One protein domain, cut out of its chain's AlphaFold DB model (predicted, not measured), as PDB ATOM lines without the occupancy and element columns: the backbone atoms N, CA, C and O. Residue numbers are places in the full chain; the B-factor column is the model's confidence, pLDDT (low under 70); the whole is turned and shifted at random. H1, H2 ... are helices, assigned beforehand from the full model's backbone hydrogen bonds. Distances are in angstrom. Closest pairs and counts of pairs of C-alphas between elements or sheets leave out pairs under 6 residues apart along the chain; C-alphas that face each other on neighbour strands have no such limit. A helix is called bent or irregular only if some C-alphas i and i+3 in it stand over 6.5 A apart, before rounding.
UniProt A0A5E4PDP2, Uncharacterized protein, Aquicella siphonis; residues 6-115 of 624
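Overview. This is residues 6 to 115 of the 624 residues of an uncharacterized protein of Aquicella siphonis (UniProt A0A5E4PDP2). One long helix, H5, runs through the middle of a body of helices: H1 crosses it on one side, H6 folds back along it, and the small H4 and H7 pack near its first residues. H2 runs alongside H5 in the opposite direction with a gap between them, and H3 bridges the two. The printed part has 110 residues with seven named helices, H1 to H7 along the chain, and no named strand, an all-helix domain. It is compact, with a radius of gyration of the C-alphas of 13.9 A, and elongated in outline, spanning 41 by 27 by 25 A.

Arrangement. Begin at H5, residues 75 to 92, the hub, which touches five other helices. With its residues 80 to 87 alone it touches H6, residues 102 to 107; the closest C-alphas, of Ala 80 and Arg 106, are 6.1 A apart, and the two form a helical hairpin at a shallow tilt of 15 degrees, opposite ways. Look next at H1, residues 6 to 18, which touches H5 at Ser 12 and Leu 85, the closest C-alphas, 7.3 A apart, at a steep tilt of 53 degrees, the same way. H3, residues 50 to 57, touches H5 at Tyr 56 and Gln 79, 5.5 A between closest C-alphas, at a steep tilt of 42 degrees, opposite ways. H2, residues 25 to 40, touches H3 with residues 38 to 39 alone; the closest C-alphas, of Leu 39 and Arg 53, are 5.7 A apart. H2 and H5 are close but not clearly touching, their closest C-alphas, of Glu 32 and Leu 90, 7.8 A apart, at a shallow tilt of 7 degrees, opposite ways. The helix packing is part aligned, part crossed, with shallow and steep tilts among the touching pairs. H7, residues 111 to 114, touches H5 at Gly 76 and Trp 114, the closest C-alphas, 4.5 A apart. H4, residues 59 to 62, only just touches H5, with 3 pairs of C-alphas within 8 A, the closest being Pro 59 and Val 75 at 7.3 A. In H2, H3, H5 and H6 every O i to N i+4 pair is within hydrogen-bond range, in H1 7 of 9 are, and H4 and H7 are too short for such a pair.

Along the chain. Find C-alpha 75 at (-33.820, -11.593, 35.995); from there H5 runs 25.8 A to C-alpha 92 at (-39.869, -7.746, 11.209). H2 is 22.6 A long. H1 starts at C-alpha 6, (-23.819, -15.527, 23.701), and covers 19.7 A; it is irregular, with C-alphas 14 and 17 7.4 A apart. H3 measures 10.7 A.

Size, cuts and confidence. The two C-alphas farthest apart, of Thr 26 and Pro 71, are 42.1 A apart. The printed part has no cut. The link from H4 to H5, residues 63 to 74, is long; those from H3 to H4 and from H6 to H7 are tight. The mean pLDDT of the printed part is 93.6, and no printed residue is under 70.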
ATOM      1  N   GLU A   6     -23.550 -14.089  23.605       85.69
ATOM      2  CA  GLU A   6     -23.819 -15.527  23.701       85.69
ATOM      3  C   GLU A   6     -25.156 -15.798  24.398       85.69
ATOM      4  O   GLU A   6     -26.002 -16.510  23.870       85.69
ATOM      5  N   GLN A   7     -25.403 -15.123  25.521       91.25
ATOM      6  CA  GLN A   7     -26.661 -15.176  26.265       91.25
ATOM      7  C   GLN A   7     -27.838 -14.710  25.399       91.25
ATOM      8  O   GLN A   7     -28.885 -15.357  25.367       91.25
ATOM      9  N   LYS A   8     -27.658 -13.623  24.637       94.94
ATOM     10  CA  LYS A   8     -28.654 -13.134  23.671       94.94
ATOM     11  C   LYS A   8     -28.947 -14.147  22.565       94.94
ATOM     12  O   LYS A   8     -30.111 -14.332  22.207       94.94
ATOM     13  N   ARG A   9     -27.908 -14.807  22.039       86.50
ATOM     14  CA  ARG A   9     -28.027 -15.846  21.007       86.50
ATOM     15  C   ARG A   9     -28.811 -17.049  21.520       86.50
ATOM     16  O   ARG A   9     -29.749 -17.463  20.846       86.50
ATOM     17  N   THR A  10     -28.478 -17.558  22.706       82.50
ATOM     18  CA  THR A  10     -29.191 -18.676  23.339       82.50
ATOM     19  C   THR A  10     -30.666 -18.338  23.542       82.50
ATOM     20  O   THR A  10     -31.525 -19.053  23.028       82.50
ATOM     21  N   LEU A  11     -30.967 -17.198  24.178       90.12
ATOM     22  CA  LEU A  11     -32.346 -16.731  24.380       90.12
ATOM     23  C   LEU A  11     -33.108 -16.594  23.055       90.12
ATOM     24  O   LEU A  11     -34.237 -17.063  22.939       90.12
ATOM     25  N   SER A  12     -32.480 -16.005  22.033       90.31
ATOM     26  CA  SER A  12     -33.098 -15.866  20.713       90.31
ATOM     27  C   SER A  12     -33.385 -17.223  20.075       90.31
ATOM     28  O   SER A  12     -34.483 -17.417  19.566       90.31
ATOM     29  N   SER A  13     -32.436 -18.164  20.099       79.06
ATOM     30  CA  SER A  13     -32.636 -19.495  19.512       79.06
ATOM     31  C   SER A  13     -33.765 -20.272  20.189       79.06
ATOM     32  O   SER A  13     -34.514 -20.975  19.516       79.06
ATOM     33  N   SER A  14     -33.935 -20.090  21.502       86.06
ATOM     34  CA  SER A  14     -34.976 -20.760  22.282       86.06
ATOM     35  C   SER A  14     -36.369 -20.163  22.089       86.06
ATOM     36  O   SER A  14     -37.342 -20.862  22.334       86.06
ATOM     37  N   LEU A  15     -36.493 -18.898  21.676       90.44
ATOM     38  CA  LEU A  15     -37.781 -18.189  21.659       90.44
ATOM     39  C   LEU A  15     -38.285 -17.819  20.265       90.44
ATOM     40  O   LEU A  15     -39.481 -17.622  20.090       90.44
ATOM     41  N   ILE A  16     -37.401 -17.709  19.273       90.56
ATOM     42  CA  ILE A  16     -37.743 -17.191  17.940       90.56
ATOM     43  C   ILE A  16     -38.898 -17.942  17.268       90.56
ATOM     44  O   ILE A  16     -39.758 -17.311  16.668       90.56
ATOM     45  N   HIS A  17     -38.943 -19.266  17.419       84.19
ATOM     46  CA  HIS A  17     -39.959 -20.135  16.821       84.19
ATOM     47  C   HIS A  17     -41.342 -20.010  17.485       84.19
ATOM     48  O   HIS A  17     -42.310 -20.573  16.994       84.19
ATOM     49  N   LEU A  18     -41.432 -19.309  18.620       89.31
ATOM     50  CA  LEU A  18     -42.682 -19.021  19.325       89.31
ATOM     51  C   LEU A  18     -43.236 -17.628  18.967       89.31
ATOM     52  O   LEU A  18     -44.263 -17.214  19.502       89.31
ATOM     53  N   LEU A  19     -42.533 -16.873  18.114       93.75
ATOM     54  CA  LEU A  19     -42.827 -15.480  17.769       93.75
ATOM     55  C   LEU A  19     -43.072 -15.318  16.263       93.75
ATOM     56  O   LEU A  19     -42.500 -14.432  15.622       93.75
ATOM     57  N   ASP A  20     -43.935 -16.174  15.718       90.00
ATOM     58  CA  ASP A  20     -44.386 -16.103  14.331       90.00
ATOM     59  C   ASP A  20     -45.654 -15.244  14.227       90.00
ATOM     60  O   ASP A  20     -46.712 -15.579  14.765       90.00
ATOM     61  N   PHE A  21     -45.542 -14.114  13.527       92.75
ATOM     62  CA  PHE A  21     -46.653 -13.196  13.280       92.75
ATOM     63  C   PHE A  21     -47.088 -13.280  11.811       92.75
ATOM     64  O   PHE A  21     -46.228 -13.258  10.927       92.75
ATOM     65  N   PRO A  22     -48.398 -13.366  11.524       91.19
ATOM     66  CA  PRO A  22     -48.890 -13.456  10.154       91.19
ATOM     67  C   PRO A  22     -48.682 -12.140   9.389       91.19
ATOM     68  O   PRO A  22     -48.668 -11.054   9.968       91.19
ATOM     69  N   GLU A  23     -48.541 -12.241   8.065       90.56
ATOM     70  CA  GLU A  23     -48.342 -11.081   7.181       90.56
ATOM     71  C   GLU A  23     -49.635 -10.278   6.942       90.56
ATOM     72  O   GLU A  23     -49.591  -9.092   6.576       90.56
ATOM     73  N   ASP A  24     -50.798 -10.915   7.123       94.50
ATOM     74  CA  ASP A  24     -52.098 -10.275   6.965       94.50
ATOM     75  C   ASP A  24     -52.429  -9.378   8.168       94.50
ATOM     76  O   ASP A  24     -52.175  -9.710   9.323       94.50
ATOM     77  N   GLU A  25     -52.987  -8.199   7.889       93.88
ATOM     78  CA  GLU A  25     -53.177  -7.145   8.894       93.88
ATOM     79  C   GLU A  25     -54.140  -7.560  10.016       93.88
ATOM     80  O   GLU A  25     -53.907  -7.246  11.182       93.88
ATOM     81  N   THR A  26     -55.195  -8.305   9.681       95.50
ATOM     82  CA  THR A  26     -56.189  -8.770  10.656       95.50
ATOM     83  C   THR A  26     -55.577  -9.787  11.618       95.50
ATOM     84  O   THR A  26     -55.704  -9.631  12.834       95.50
ATOM     85  N   GLY A  27     -54.880 -10.795  11.090       94.62
ATOM     86  CA  GLY A  27     -54.167 -11.797  11.872       94.62
ATOM     87  C   GLY A  27     -53.049 -11.180  12.709       94.62
ATOM     88  O   GLY A  27     -52.877 -11.558  13.867       94.62
ATOM     89  N   PHE A  28     -52.334 -10.188  12.168       96.75
ATOM     90  CA  PHE A  28     -51.272  -9.486  12.887       96.75
ATOM     91  C   PHE A  28     -51.828  -8.755  14.111       96.75
ATOM     92  O   PHE A  28     -51.343  -8.959  15.221       96.75
ATOM     93  N   LEU A  29     -52.887  -7.955  13.935       96.56
ATOM     94  CA  LEU A  29     -53.524  -7.213  15.029       96.56
ATOM     95  C   LEU A  29     -54.140  -8.142  16.083       96.56
ATOM     96  O   LEU A  29     -54.135  -7.815  17.273       96.56
ATOM     97  N   GLN A  30     -54.667  -9.295  15.664       96.62
ATOM     98  CA  GLN A  30     -55.155 -10.317  16.584       96.62
ATOM     99  C   GLN A  30     -54.004 -10.894  17.421       96.62
ATOM    100  O   GLN A  30     -54.087 -10.887  18.647       96.62
ATOM    101  N   LYS A  31     -52.910 -11.328  16.783       96.44
ATOM    102  CA  LYS A  31     -51.742 -11.891  17.475       96.44
ATOM    103  C   LYS A  31     -51.037 -10.871  18.368       96.44
ATOM    104  O   LYS A  31     -50.612 -11.221  19.465       96.44
ATOM    105  N   GLU A  32     -50.977  -9.607  17.948       97.56
ATOM    106  CA  GLU A  32     -50.507  -8.486  18.769       97.56
ATOM    107  C   GLU A  32     -51.354  -8.341  20.047       97.56
ATOM    108  O   GLU A  32     -50.813  -8.178  21.139       97.56
ATOM    109  N   ALA A  33     -52.683  -8.435  19.944       96.81
ATOM    110  CA  ALA A  33     -53.559  -8.367  21.111       96.81
ATOM    111  C   ALA A  33     -53.409  -9.590  22.034       96.81
ATOM    112  O   ALA A  33     -53.370  -9.432  23.253       96.81
ATOM    113  N   GLU A  34     -53.288 -10.791  21.462       96.94
ATOM    114  CA  GLU A  34     -53.129 -12.049  22.203       96.94
ATOM    115  C   GLU A  34     -51.808 -12.100  22.988       96.94
ATOM    116  O   GLU A  34     -51.801 -12.524  24.144       96.94
ATOM    117  N   ILE A  35     -50.689 -11.633  22.414       97.62
ATOM    118  CA  ILE A  35     -49.406 -11.610  23.134       97.62
ATOM    119  C   ILE A  35     -49.400 -10.570  24.262       97.62
ATOM    120  O   ILE A  35     -48.870 -10.847  25.337       97.62
ATOM    121  N   ILE A  36     -50.043  -9.409  24.073       97.31
ATOM    122  CA  ILE A  36     -50.233  -8.417  25.146       97.31
ATOM    123  C   ILE A  36     -51.073  -9.026  26.270       97.31
ATOM    124  O   ILE A  36     -50.673  -8.984  27.431       97.31
ATOM    125  N   GLN A  37     -52.196  -9.665  25.925       96.81
ATOM    126  CA  GLN A  37     -53.059 -10.325  26.899       96.81
ATOM    127  C   GLN A  37     -52.309 -11.402  27.691       96.81
ATOM    128  O   GLN A  37     -52.469 -11.460  28.909       96.81
ATOM    129  N   ALA A  38     -51.485 -12.221  27.029       96.25
ATOM    130  CA  ALA A  38     -50.694 -13.267  27.674       96.25
ATOM    131  C   ALA A  38     -49.613 -12.712  28.614       96.25
ATOM    132  O   ALA A  38     -49.304 -13.332  29.630       96.25
ATOM    133  N   LEU A  39     -49.037 -11.548  28.302       96.88
ATOM    134  CA  LEU A  39     -48.073 -10.896  29.185       96.88
ATOM    135  C   LEU A  39     -48.749 -10.194  30.365       96.88
ATOM    136  O   LEU A  39     -48.173 -10.176  31.445       96.88
ATOM    137  N   GLU A  40     -49.955  -9.653  30.208       95.00
ATOM    138  CA  GLU A  40     -50.663  -8.942  31.282       95.00
ATOM    139  C   GLU A  40     -51.478  -9.869  32.197       95.00
ATOM    140  O   GLU A  40     -51.653  -9.573  33.378       95.00
ATOM    141  N   ASN A  41     -51.974 -10.995  31.675       94.75
ATOM    142  CA  ASN A  41     -52.891 -11.889  32.378       94.75
ATOM    143  C   ASN A  41     -52.431 -13.356  32.306       94.75
ATOM    144  O   ASN A  41     -51.791 -13.768  31.337       94.75
ATOM    145  N   PRO A  42     -52.769 -14.194  33.303       93.56
ATOM    146  CA  PRO A  42     -52.621 -15.641  33.184       93.56
ATOM    147  C   PRO A  42     -53.424 -16.185  31.995       93.56
ATOM    148  O   PRO A  42     -54.591 -15.835  31.819       93.56
ATOM    149  N   VAL A  43     -52.808 -17.066  31.207       93.81
ATOM    150  CA  VAL A  43     -53.442 -17.767  30.081       93.81
ATOM    151  C   VAL A  43     -53.270 -19.277  30.240       93.81
ATOM    152  O   VAL A  43     -52.358 -19.731  30.930       93.81
ATOM    153  N   ASN A  44     -54.163 -20.057  29.630       93.38
ATOM    154  CA  ASN A  44     -54.115 -21.521  29.683       93.38
ATOM    155  C   ASN A  44     -52.978 -22.082  28.814       93.38
ATOM    156  O   ASN A  44     -52.536 -21.417  27.880       93.38
ATOM    157  N   ALA A  45     -52.574 -23.331  29.075       90.25
ATOM    158  CA  ALA A  45     -51.512 -24.029  28.336       90.25
ATOM    159  C   ALA A  45     -51.768 -24.149  26.822       90.25
ATOM    160  O   ALA A  45     -50.820 -24.206  26.047       90.25
ATOM    161  N   ASP A  46     -53.039 -24.139  26.408       92.00
ATOM    162  CA  ASP A  46     -53.450 -24.212  25.001       92.00
ATOM    163  C   ASP A  46     -53.364 -22.861  24.264       92.00
ATOM    164  O   ASP A  46     -53.702 -22.776  23.089       92.00
ATOM    165  N   HIS A  47     -52.974 -21.777  24.944       94.56
ATOM    166  CA  HIS A  47     -52.833 -20.461  24.326       94.56
ATOM    167  C   HIS A  47     -51.513 -20.362  23.551       94.56
ATOM    168  O   HIS A  47     -50.456 -20.668  24.097       94.56
ATOM    169  N   ASP A  48     -51.544 -19.829  22.327       91.62
ATOM    170  CA  ASP A  48     -50.373 -19.774  21.430       91.62
ATOM    171  C   ASP A  48     -49.141 -19.092  22.056       91.62
ATOM    172  O   ASP A  48     -48.005 -19.491  21.818       91.62
ATOM    173  N   PHE A  49     -49.361 -18.097  22.922       96.25
ATOM    174  CA  PHE A  49     -48.295 -17.383  23.645       96.25
ATOM    175  C   PHE A  49     -48.066 -17.847  25.095       96.25
ATOM    176  O   PHE A  49     -47.368 -17.164  25.847       96.25
ATOM    177  N   TYR A  50     -48.622 -18.991  25.509       96.12
ATOM    178  CA  TYR A  50     -48.426 -19.537  26.859       96.12
ATOM    179  C   TYR A  50     -46.938 -19.710  27.195       96.12
ATOM    180  O   TYR A  50     -46.462 -19.193  28.201       96.12
ATOM    181  N   TRP A  51     -46.164 -20.356  26.319       93.06
ATOM    182  CA  TRP A  51     -44.743 -20.611  26.582       93.06
ATOM    183  C   TRP A  51     -43.882 -19.345  26.583       93.06
ATOM    184  O   TRP A  51     -42.935 -19.253  27.362       93.06
ATOM    185  N   ILE A  52     -44.227 -18.335  25.776       97.06
ATOM    186  CA  ILE A  52     -43.573 -17.018  25.837       97.06
ATOM    187  C   ILE A  52     -43.803 -16.367  27.201       97.06
ATOM    188  O   ILE A  52     -42.863 -15.836  27.795       97.06
ATOM    189  N   ARG A  53     -45.033 -16.448  27.718       96.12
ATOM    190  CA  ARG A  53     -45.371 -15.964  29.056       96.12
ATOM    191  C   ARG A  53     -44.570 -16.701  30.133       96.12
ATOM    192  O   ARG A  53     -43.992 -16.038  30.993       96.12
ATOM    193  N   GLU A  54     -44.512 -18.031  30.093       93.94
ATOM    194  CA  GLU A  54     -43.766 -18.819  31.087       93.94
ATOM    195  C   GLU A  54     -42.269 -18.480  31.070       93.94
ATOM    196  O   GLU A  54     -41.679 -18.199  32.113       93.94
ATOM    197  N   CYS A  55     -41.670 -18.357  29.886       95.06
ATOM    198  CA  CYS A  55     -40.295 -17.886  29.727       95.06
ATOM    199  C   CYS A  55     -40.077 -16.458  30.264       95.06
ATOM    200  O   CYS A  55     -38.997 -16.152  30.771       95.06
ATOM    201  N   TYR A  56     -41.079 -15.579  30.161       97.50
ATOM    202  CA  TYR A  56     -41.013 -14.207  30.666       97.50
ATOM    203  C   TYR A  56     -41.146 -14.133  32.195       97.50
ATOM    204  O   TYR A  56     -40.363 -13.441  32.844       97.50
ATOM    205  N   TYR A  57     -42.098 -14.842  32.802       96.38
ATOM    206  CA  TYR A  57     -42.335 -14.781  34.253       96.38
ATOM    207  C   TYR A  57     -41.437 -15.723  35.068       96.38
ATOM    208  O   TYR A  57     -41.085 -15.390  36.200       96.38
ATOM    209  N   HIS A  58     -41.013 -16.850  34.491       95.19
ATOM    210  CA  HIS A  58     -40.206 -17.884  35.145       95.19
ATOM    211  C   HIS A  58     -38.929 -18.229  34.354       95.19
ATOM    212  O   HIS A  58     -38.645 -19.403  34.104       95.19
ATOM    213  N   PRO A  59     -38.088 -17.242  33.983       95.44
ATOM    214  CA  PRO A  59     -36.934 -17.489  33.116       95.44
ATOM    215  C   PRO A  59     -35.950 -18.516  33.701       95.44
ATOM    216  O   PRO A  59     -35.277 -19.222  32.953       95.44
ATOM    217  N   ALA A  60     -35.854 -18.616  35.034       92.31
ATOM    218  CA  ALA A  60     -34.947 -19.538  35.720       92.31
ATOM    219  C   ALA A  60     -35.268 -21.016  35.443       92.31
ATOM    220  O   ALA A  60     -34.342 -21.816  35.315       92.31
ATOM    221  N   ALA A  61     -36.550 -21.359  35.298       88.12
ATOM    222  CA  ALA A  61     -37.002 -22.719  35.016       88.12
ATOM    223  C   ALA A  61     -36.746 -23.142  33.558       88.12
ATOM    224  O   ALA A  61     -36.547 -24.324  33.275       88.12
ATOM    225  N   HIS A  62     -36.723 -22.179  32.629       89.44
ATOM    226  CA  HIS A  62     -36.728 -22.454  31.188       89.44
ATOM    227  C   HIS A  62     -35.380 -22.221  30.490       89.44
ATOM    228  O   HIS A  62     -35.104 -22.866  29.478       89.44
ATOM    229  N   PHE A  63     -34.502 -21.364  31.022       89.06
ATOM    230  CA  PHE A  63     -33.196 -21.069  30.411       89.06
ATOM    231  C   PHE A  63     -32.035 -21.702  31.186       89.06
ATOM    232  O   PHE A  63     -31.260 -21.029  31.873       89.06
ATOM    233  N   GLN A  64     -31.907 -23.023  31.065       83.62
ATOM    234  CA  GLN A  64     -30.892 -23.793  31.784       83.62
ATOM    235  C   GLN A  64     -29.464 -23.422  31.362       83.62
ATOM    236  O   GLN A  64     -29.144 -23.356  30.177       83.62
ATOM    237  N   GLY A  65     -28.593 -23.184  32.348       83.19
ATOM    238  CA  GLY A  65     -27.175 -22.892  32.126       83.19
ATOM    239  C   GLY A  65     -26.863 -21.510  31.541       83.19
ATOM    240  O   GLY A  65     -25.692 -21.229  31.289       83.19
ATOM    241  N   LEU A  66     -27.855 -20.630  31.351       87.38
ATOM    242  CA  LEU A  66     -27.655 -19.272  30.822       87.38
ATOM    243  C   LEU A  66     -26.738 -18.410  31.722       87.38
ATOM    244  O   LEU A  66     -25.973 -17.578  31.229       87.38
ATOM    245  N   ASP A  67     -26.756 -18.657  33.036       92.19
ATOM    246  CA  ASP A  67     -25.870 -18.060  34.046       92.19
ATOM    247  C   ASP A  67     -24.396 -18.475  33.888       92.19
ATOM    248  O   ASP A  67     -23.508 -17.781  34.378       92.19
ATOM    249  N   ARG A  68     -24.118 -19.577  33.178       90.25
ATOM    250  CA  ARG A  68     -22.758 -20.100  32.944       90.25
ATOM    251  C   ARG A  68     -22.115 -19.576  31.660       90.25
ATOM    252  O   ARG A  68     -20.913 -19.740  31.474       90.25
ATOM    253  N   LEU A  69     -22.897 -18.956  30.778       85.06
ATOM    254  CA  LEU A  69     -22.454 -18.497  29.454       85.06
ATOM    255  C   LEU A  69     -21.790 -17.107  29.475       85.06
ATOM    256  O   LEU A  69     -21.494 -16.535  28.422       85.06
ATOM    257  N   GLY A  70     -21.576 -16.512  30.651       88.50
ATOM    258  CA  GLY A  70     -21.104 -15.136  30.724       88.50
ATOM    259  C   GLY A  70     -21.019 -14.534  32.124       88.50
ATOM    260  O   GLY A  70     -21.031 -15.260  33.115       88.50
ATOM    261  N   PRO A  71     -20.909 -13.194  32.212       91.69
ATOM    262  CA  PRO A  71     -21.020 -12.487  33.483       91.69
ATOM    263  C   PRO A  71     -22.404 -12.705  34.107       91.69
ATOM    264  O   PRO A  71     -23.361 -13.044  33.410       91.69
ATOM    265  N   ALA A  72     -22.504 -12.470  35.417       93.00
ATOM    266  CA  ALA A  72     -23.767 -12.562  36.141       93.00
ATOM    267  C   ALA A  72     -24.824 -11.627  35.529       93.00
ATOM    268  O   ALA A  72     -24.564 -10.445  35.285       93.00
ATOM    269  N   VAL A  73     -26.012 -12.179  35.305       95.25
ATOM    270  CA  VAL A  73     -27.163 -11.521  34.681       95.25
ATOM    271  C   VAL A  73     -28.273 -11.374  35.709       95.25
ATOM    272  O   VAL A  73     -28.404 -12.212  36.600       95.25
ATOM    273  N   LYS A  74     -29.089 -10.328  35.589       97.25
ATOM    274  CA  LYS A  74     -30.284 -10.135  36.418       97.25
ATOM    275  C   LYS A  74     -31.543 -10.662  35.734       97.25
ATOM    276  O   LYS A  74     -31.661 -10.616  34.511       97.25
ATOM    277  N   VAL A  75     -32.528 -11.100  36.517       97.12
ATOM    278  CA  VAL A  75     -33.820 -11.593  35.995       97.12
ATOM    279  C   VAL A  75     -34.501 -10.543  35.103       97.12
ATOM    280  O   VAL A  75     -34.924 -10.852  33.990       97.12
ATOM    281  N   GLY A  76     -34.518  -9.282  35.541       97.25
ATOM    282  CA  GLY A  76     -35.108  -8.167  34.794       97.25
ATOM    283  C   GLY A  76     -34.408  -7.880  33.462       97.25
ATOM    284  O   GLY A  76     -35.046  -7.417  32.520       97.25
ATOM    285  N   GLU A  77     -33.119  -8.211  33.333       97.50
ATOM    286  CA  GLU A  77     -32.368  -8.052  32.079       97.50
ATOM    287  C   GLU A  77     -32.780  -9.095  31.035       97.50
ATOM    288  O   GLU A  77     -32.864  -8.770  29.851       97.50
ATOM    289  N   ILE A  78     -33.096 -10.320  31.469       97.69
ATOM    290  CA  ILE A  78     -33.648 -11.373  30.603       97.69
ATOM    291  C   ILE A  78     -35.062 -10.993  30.166       97.69
ATOM    292  O   ILE A  78     -35.359 -11.016  28.976       97.69
ATOM    293  N   GLN A  79     -35.909 -10.568  31.106       97.75
ATOM    294  CA  GLN A  79     -37.278 -10.128  30.819       97.75
ATOM    295  C   GLN A  79     -37.313  -8.964  29.826       97.75
ATOM    296  O   GLN A  79     -38.064  -8.997  28.852       97.75
ATOM    297  N   ALA A  80     -36.460  -7.958  30.023       97.69
ATOM    298  CA  ALA A  80     -36.350  -6.839  29.098       97.69
ATOM    299  C   ALA A  80     -35.887  -7.280  27.702       97.69
ATOM    300  O   ALA A  80     -36.416  -6.790  26.709       97.69
ATOM    301  N   TYR A  81     -34.962  -8.239  27.617       97.94
ATOM    302  CA  TYR A  81     -34.525  -8.776  26.330       97.94
ATOM    303  C   TYR A  81     -35.611  -9.590  25.618       97.94
ATOM    304  O   TYR A  81     -35.723  -9.508  24.400       97.94
ATOM    305  N   ILE A  82     -36.449 -10.329  26.350       97.88
ATOM    306  CA  ILE A  82     -37.615 -11.016  25.770       97.88
ATOM    307  C   ILE A  82     -38.574  -9.993  25.139       97.88
ATOM    308  O   ILE A  82     -39.028 -10.196  24.014       97.88
ATOM    309  N   LEU A  83     -38.823  -8.856  25.804       98.00
ATOM    310  CA  LEU A  83     -39.626  -7.765  25.231       98.00
ATOM    311  C   LEU A  83     -38.962  -7.127  24.004       98.00
ATOM    312  O   LEU A  83     -39.654  -6.789  23.041       98.00
ATOM    313  N   ASP A  84     -37.636  -6.962  24.021       97.25
ATOM    314  CA  ASP A  84     -36.881  -6.483  22.859       97.25
ATOM    315  C   ASP A  84     -37.014  -7.457  21.676       97.25
ATOM    316  O   ASP A  84     -37.279  -7.015  20.560       97.25
ATOM    317  N   LEU A  85     -36.929  -8.768  21.924       97.12
ATOM    318  CA  LEU A  85     -37.080  -9.806  20.904       97.12
ATOM    319  C   LEU A  85     -38.501  -9.840  20.320       97.12
ATOM    320  O   LEU A  85     -38.660  -9.929  19.105       97.12
ATOM    321  N   ILE A  86     -39.535  -9.715  21.158       97.81
ATOM    322  CA  ILE A  86     -40.926  -9.589  20.691       97.81
ATOM    323  C   ILE A  86     -41.081  -8.339  19.819       97.81
ATOM    324  O   ILE A  86     -41.665  -8.407  18.740       97.81
ATOM    325  N   THR A  87     -40.520  -7.207  20.255       97.38
ATOM    326  CA  THR A  87     -40.570  -5.946  19.499       97.38
ATOM    327  C   THR A  87     -39.891  -6.091  18.137       97.38
ATOM    328  O   THR A  87     -40.445  -5.665  17.125       97.38
ATOM    329  N   GLU A  88     -38.714  -6.721  18.092       96.94
ATOM    330  CA  GLU A  88     -37.997  -7.015  16.849       96.94
ATOM    331  C   GLU A  88     -38.856  -7.860  15.900       96.94
ATOM    332  O   GLU A  88     -38.968  -7.525  14.723       96.94
ATOM    333  N   ARG A  89     -39.513  -8.910  16.407       96.50
ATOM    334  CA  ARG A  89     -40.358  -9.814  15.607       96.50
ATOM    335  C   ARG A  89     -41.633  -9.146  15.101       96.50
ATOM    336  O   ARG A  89     -41.968  -9.308  13.930       96.50
ATOM    337  N   LEU A  90     -42.290  -8.341  15.936       95.75
ATOM    338  CA  LEU A  90     -43.448  -7.542  15.529       95.75
ATOM    339  C   LEU A  90     -43.078  -6.592  14.380       95.75
ATOM    340  O   LEU A  90     -43.796  -6.526  13.389       95.75
ATOM    341  N   LEU A  91     -41.929  -5.913  14.463       94.38
ATOM    342  CA  LEU A  91     -41.454  -5.004  13.413       94.38
ATOM    343  C   LEU A  91     -40.962  -5.742  12.158       94.38
ATOM    344  O   LEU A  91     -41.155  -5.254  11.044       94.38
ATOM    345  N   ALA A  92     -40.355  -6.922  12.316       93.12
ATOM    346  CA  ALA A  92     -39.869  -7.746  11.209       93.12
ATOM    347  C   ALA A  92     -40.998  -8.266  10.305       93.12
ATOM    348  O   ALA A  92     -40.744  -8.568   9.142       93.12
ATOM    349  N   SER A  93     -42.243  -8.298  10.796       90.25
ATOM    350  CA  SER A  93     -43.432  -8.611   9.985       90.25
ATOM    351  C   SER A  93     -43.760  -7.541   8.923       90.25
ATOM    352  O   SER A  93     -44.646  -7.732   8.093       90.25
ATOM    353  N   GLY A  94     -43.080  -6.384   8.949       88.62
ATOM    354  CA  GLY A  94     -43.334  -5.255   8.047       88.62
ATOM    355  C   GLY A  94     -44.551  -4.407   8.433       88.62
ATOM    356  O   GLY A  94     -44.896  -3.466   7.712       88.62
ATOM    357  N   ARG A  95     -45.199  -4.703   9.567       89.56
ATOM    358  CA  ARG A  95     -46.344  -3.960  10.111       89.56
ATOM    359  C   ARG A  95     -45.920  -3.066  11.278       89.56
ATOM    360  O   ARG A  95     -44.984  -3.374  12.012       89.56
ATOM    361  N   GLN A  96     -46.604  -1.933  11.443       91.81
ATOM    362  CA  GLN A  96     -46.414  -1.057  12.602       91.81
ATOM    363  C   GLN A  96     -47.326  -1.534  13.737       91.81
ATOM    364  O   GLN A  96     -48.548  -1.503  13.557       91.81
ATOM    365  N   PRO A  97     -46.779  -1.975  14.882       93.31
ATOM    366  CA  PRO A  97     -47.599  -2.388  16.006       93.31
ATOM    367  C   PRO A  97     -48.358  -1.180  16.570       93.31
ATOM    368  O   PRO A  97     -47.796  -0.098  16.751       93.31
ATOM    369  N   SER A  98     -49.656  -1.352  16.808       93.12
ATOM    370  CA  SER A  98     -50.565  -0.262  17.191       93.12
ATOM    371  C   SER A  98     -50.907  -0.259  18.681       93.12
ATOM    372  O   SER A  98     -51.278   0.779  19.232       93.12
ATOM    373  N   ARG A  99     -50.786  -1.419  19.333       93.94
ATOM    374  CA  ARG A  99     -51.139  -1.651  20.741       93.94
ATOM    375  C   ARG A  99     -49.913  -1.971  21.587       93.94
ATOM    376  O   ARG A  99     -49.930  -1.734  22.792       93.94
ATOM    377  N   TRP A 100     -48.853  -2.489  20.973       96.88
ATOM    378  CA  TRP A 100     -47.618  -2.841  21.656       96.88
ATOM    379  C   TRP A 100     -46.903  -1.604  22.202       96.88
ATOM    380  O   TRP A 100     -46.408  -0.758  21.455       96.88
ATOM    381  N   ASN A 101     -46.782  -1.526  23.525       96.44
ATOM    382  CA  ASN A 101     -45.996  -0.499  24.195       96.44
ATOM    383  C   ASN A 101     -44.877  -1.147  25.016       96.44
ATOM    384  O   ASN A 101     -45.038  -1.438  26.204       96.44
ATOM    385  N   ARG A 102     -43.720  -1.342  24.368       95.88
ATOM    386  CA  ARG A 102     -42.526  -1.939  24.986       95.88
ATOM    387  C   ARG A 102     -42.134  -1.240  26.285       95.88
ATOM    388  O   ARG A 102     -41.796  -1.908  27.256       95.88
ATOM    389  N   GLU A 103     -42.161   0.091  26.312       96.31
ATOM    390  CA  GLU A 103     -41.728   0.855  27.487       96.31
ATOM    391  C   GLU A 103     -42.695   0.693  28.661       96.31
ATOM    392  O   GLU A 103     -42.245   0.534  29.792       96.31
ATOM    393  N   SER A 104     -44.005   0.644  28.401       96.19
ATOM    394  CA  SER A 104     -45.008   0.361  29.437       96.19
ATOM    395  C   SER A 104     -44.805  -1.026  30.054       96.19
ATOM    396  O   SER A 104     -44.752  -1.159  31.274       96.19
ATOM    397  N   LEU A 105     -44.614  -2.057  29.223       94.94
ATOM    398  CA  LEU A 105     -44.366  -3.427  29.693       94.94
ATOM    399  C   LEU A 105     -43.018  -3.555  30.416       94.94
ATOM    400  O   LEU A 105     -42.902  -4.269  31.408       94.94
ATOM    401  N   ARG A 106     -41.994  -2.817  29.972       96.19
ATOM    402  CA  ARG A 106     -40.691  -2.772  30.645       96.19
ATOM    403  C   ARG A 106     -40.771  -2.094  32.013       96.19
ATOM    404  O   ARG A 106     -40.110  -2.548  32.943       96.19
ATOM    405  N   GLN A 107     -41.568  -1.033  32.145       95.69
ATOM    406  CA  GLN A 107     -41.822  -0.354  33.422       95.69
ATOM    407  C   GLN A 107     -42.630  -1.219  34.397       95.69
ATOM    408  O   GLN A 107     -42.504  -1.039  35.604       95.69
ATOM    409  N   ALA A 108     -43.421  -2.167  33.887       95.06
ATOM    410  CA  ALA A 108     -44.164  -3.123  34.702       95.06
ATOM    411  C   ALA A 108     -43.286  -4.245  35.296       95.06
ATOM    412  O   ALA A 108     -43.741  -4.947  36.198       95.06
ATOM    413  N   ILE A 109     -42.034  -4.408  34.844       96.69
ATOM    414  CA  ILE A 109     -41.098  -5.378  35.431       96.69
ATOM    415  C   ILE A 109     -40.810  -4.981  36.892       96.69
ATOM    416  O   ILE A 109     -40.299  -3.880  37.121       96.69
ATOM    417  N   PRO A 110     -41.064  -5.863  37.882       96.62
ATOM    418  CA  PRO A 110     -40.820  -5.567  39.290       96.62
ATOM    419  C   PRO A 110     -39.386  -5.101  39.559       96.62
ATOM    420  O   PRO A 110     -38.420  -5.696  39.075       96.62
ATOM    421  N   GLN A 111     -39.225  -4.061  40.383       96.94
ATOM    422  CA  GLN A 111     -37.909  -3.480  40.684       96.94
ATOM    423  C   GLN A 111     -36.932  -4.502  41.292       96.94
ATOM    424  O   GLN A 111     -35.728  -4.446  41.046       96.94
ATOM    425  N   GLU A 112     -37.455  -5.470  42.044       96.25
ATOM    426  CA  GLU A 112     -36.691  -6.583  42.609       96.25
ATOM    427  C   GLU A 112     -36.003  -7.440  41.534       96.25
ATOM    428  O   GLU A 112     -34.836  -7.798  41.711       96.25
ATOM    429  N   ASN A 113     -36.633  -7.655  40.374       96.44
ATOM    430  CA  ASN A 113     -36.066  -8.451  39.279       96.44
ATOM    431  C   ASN A 113     -34.831  -7.790  38.658       96.44
ATOM    432  O   ASN A 113     -33.935  -8.483  38.176       96.44
ATOM    433  N   TRP A 114     -34.730  -6.461  38.710       96.19
ATOM    434  CA  TRP A 114     -33.537  -5.726  38.270       96.19
ATOM    435  C   TRP A 114     -32.353  -5.869  39.233       96.19
ATOM    436  O   TRP A 114     -31.215  -5.577  38.867       96.19
ATOM    437  N   THR A 115     -32.602  -6.336  40.457       95.19
ATOM    438  CA  THR A 115     -31.568  -6.568  41.476       95.19
ATOM    439  C   THR A 115     -31.274  -8.051  41.709       95.19
ATOM    440  O   THR A 115     -30.145  -8.386  42.079       95.19
TER     441      THR A 115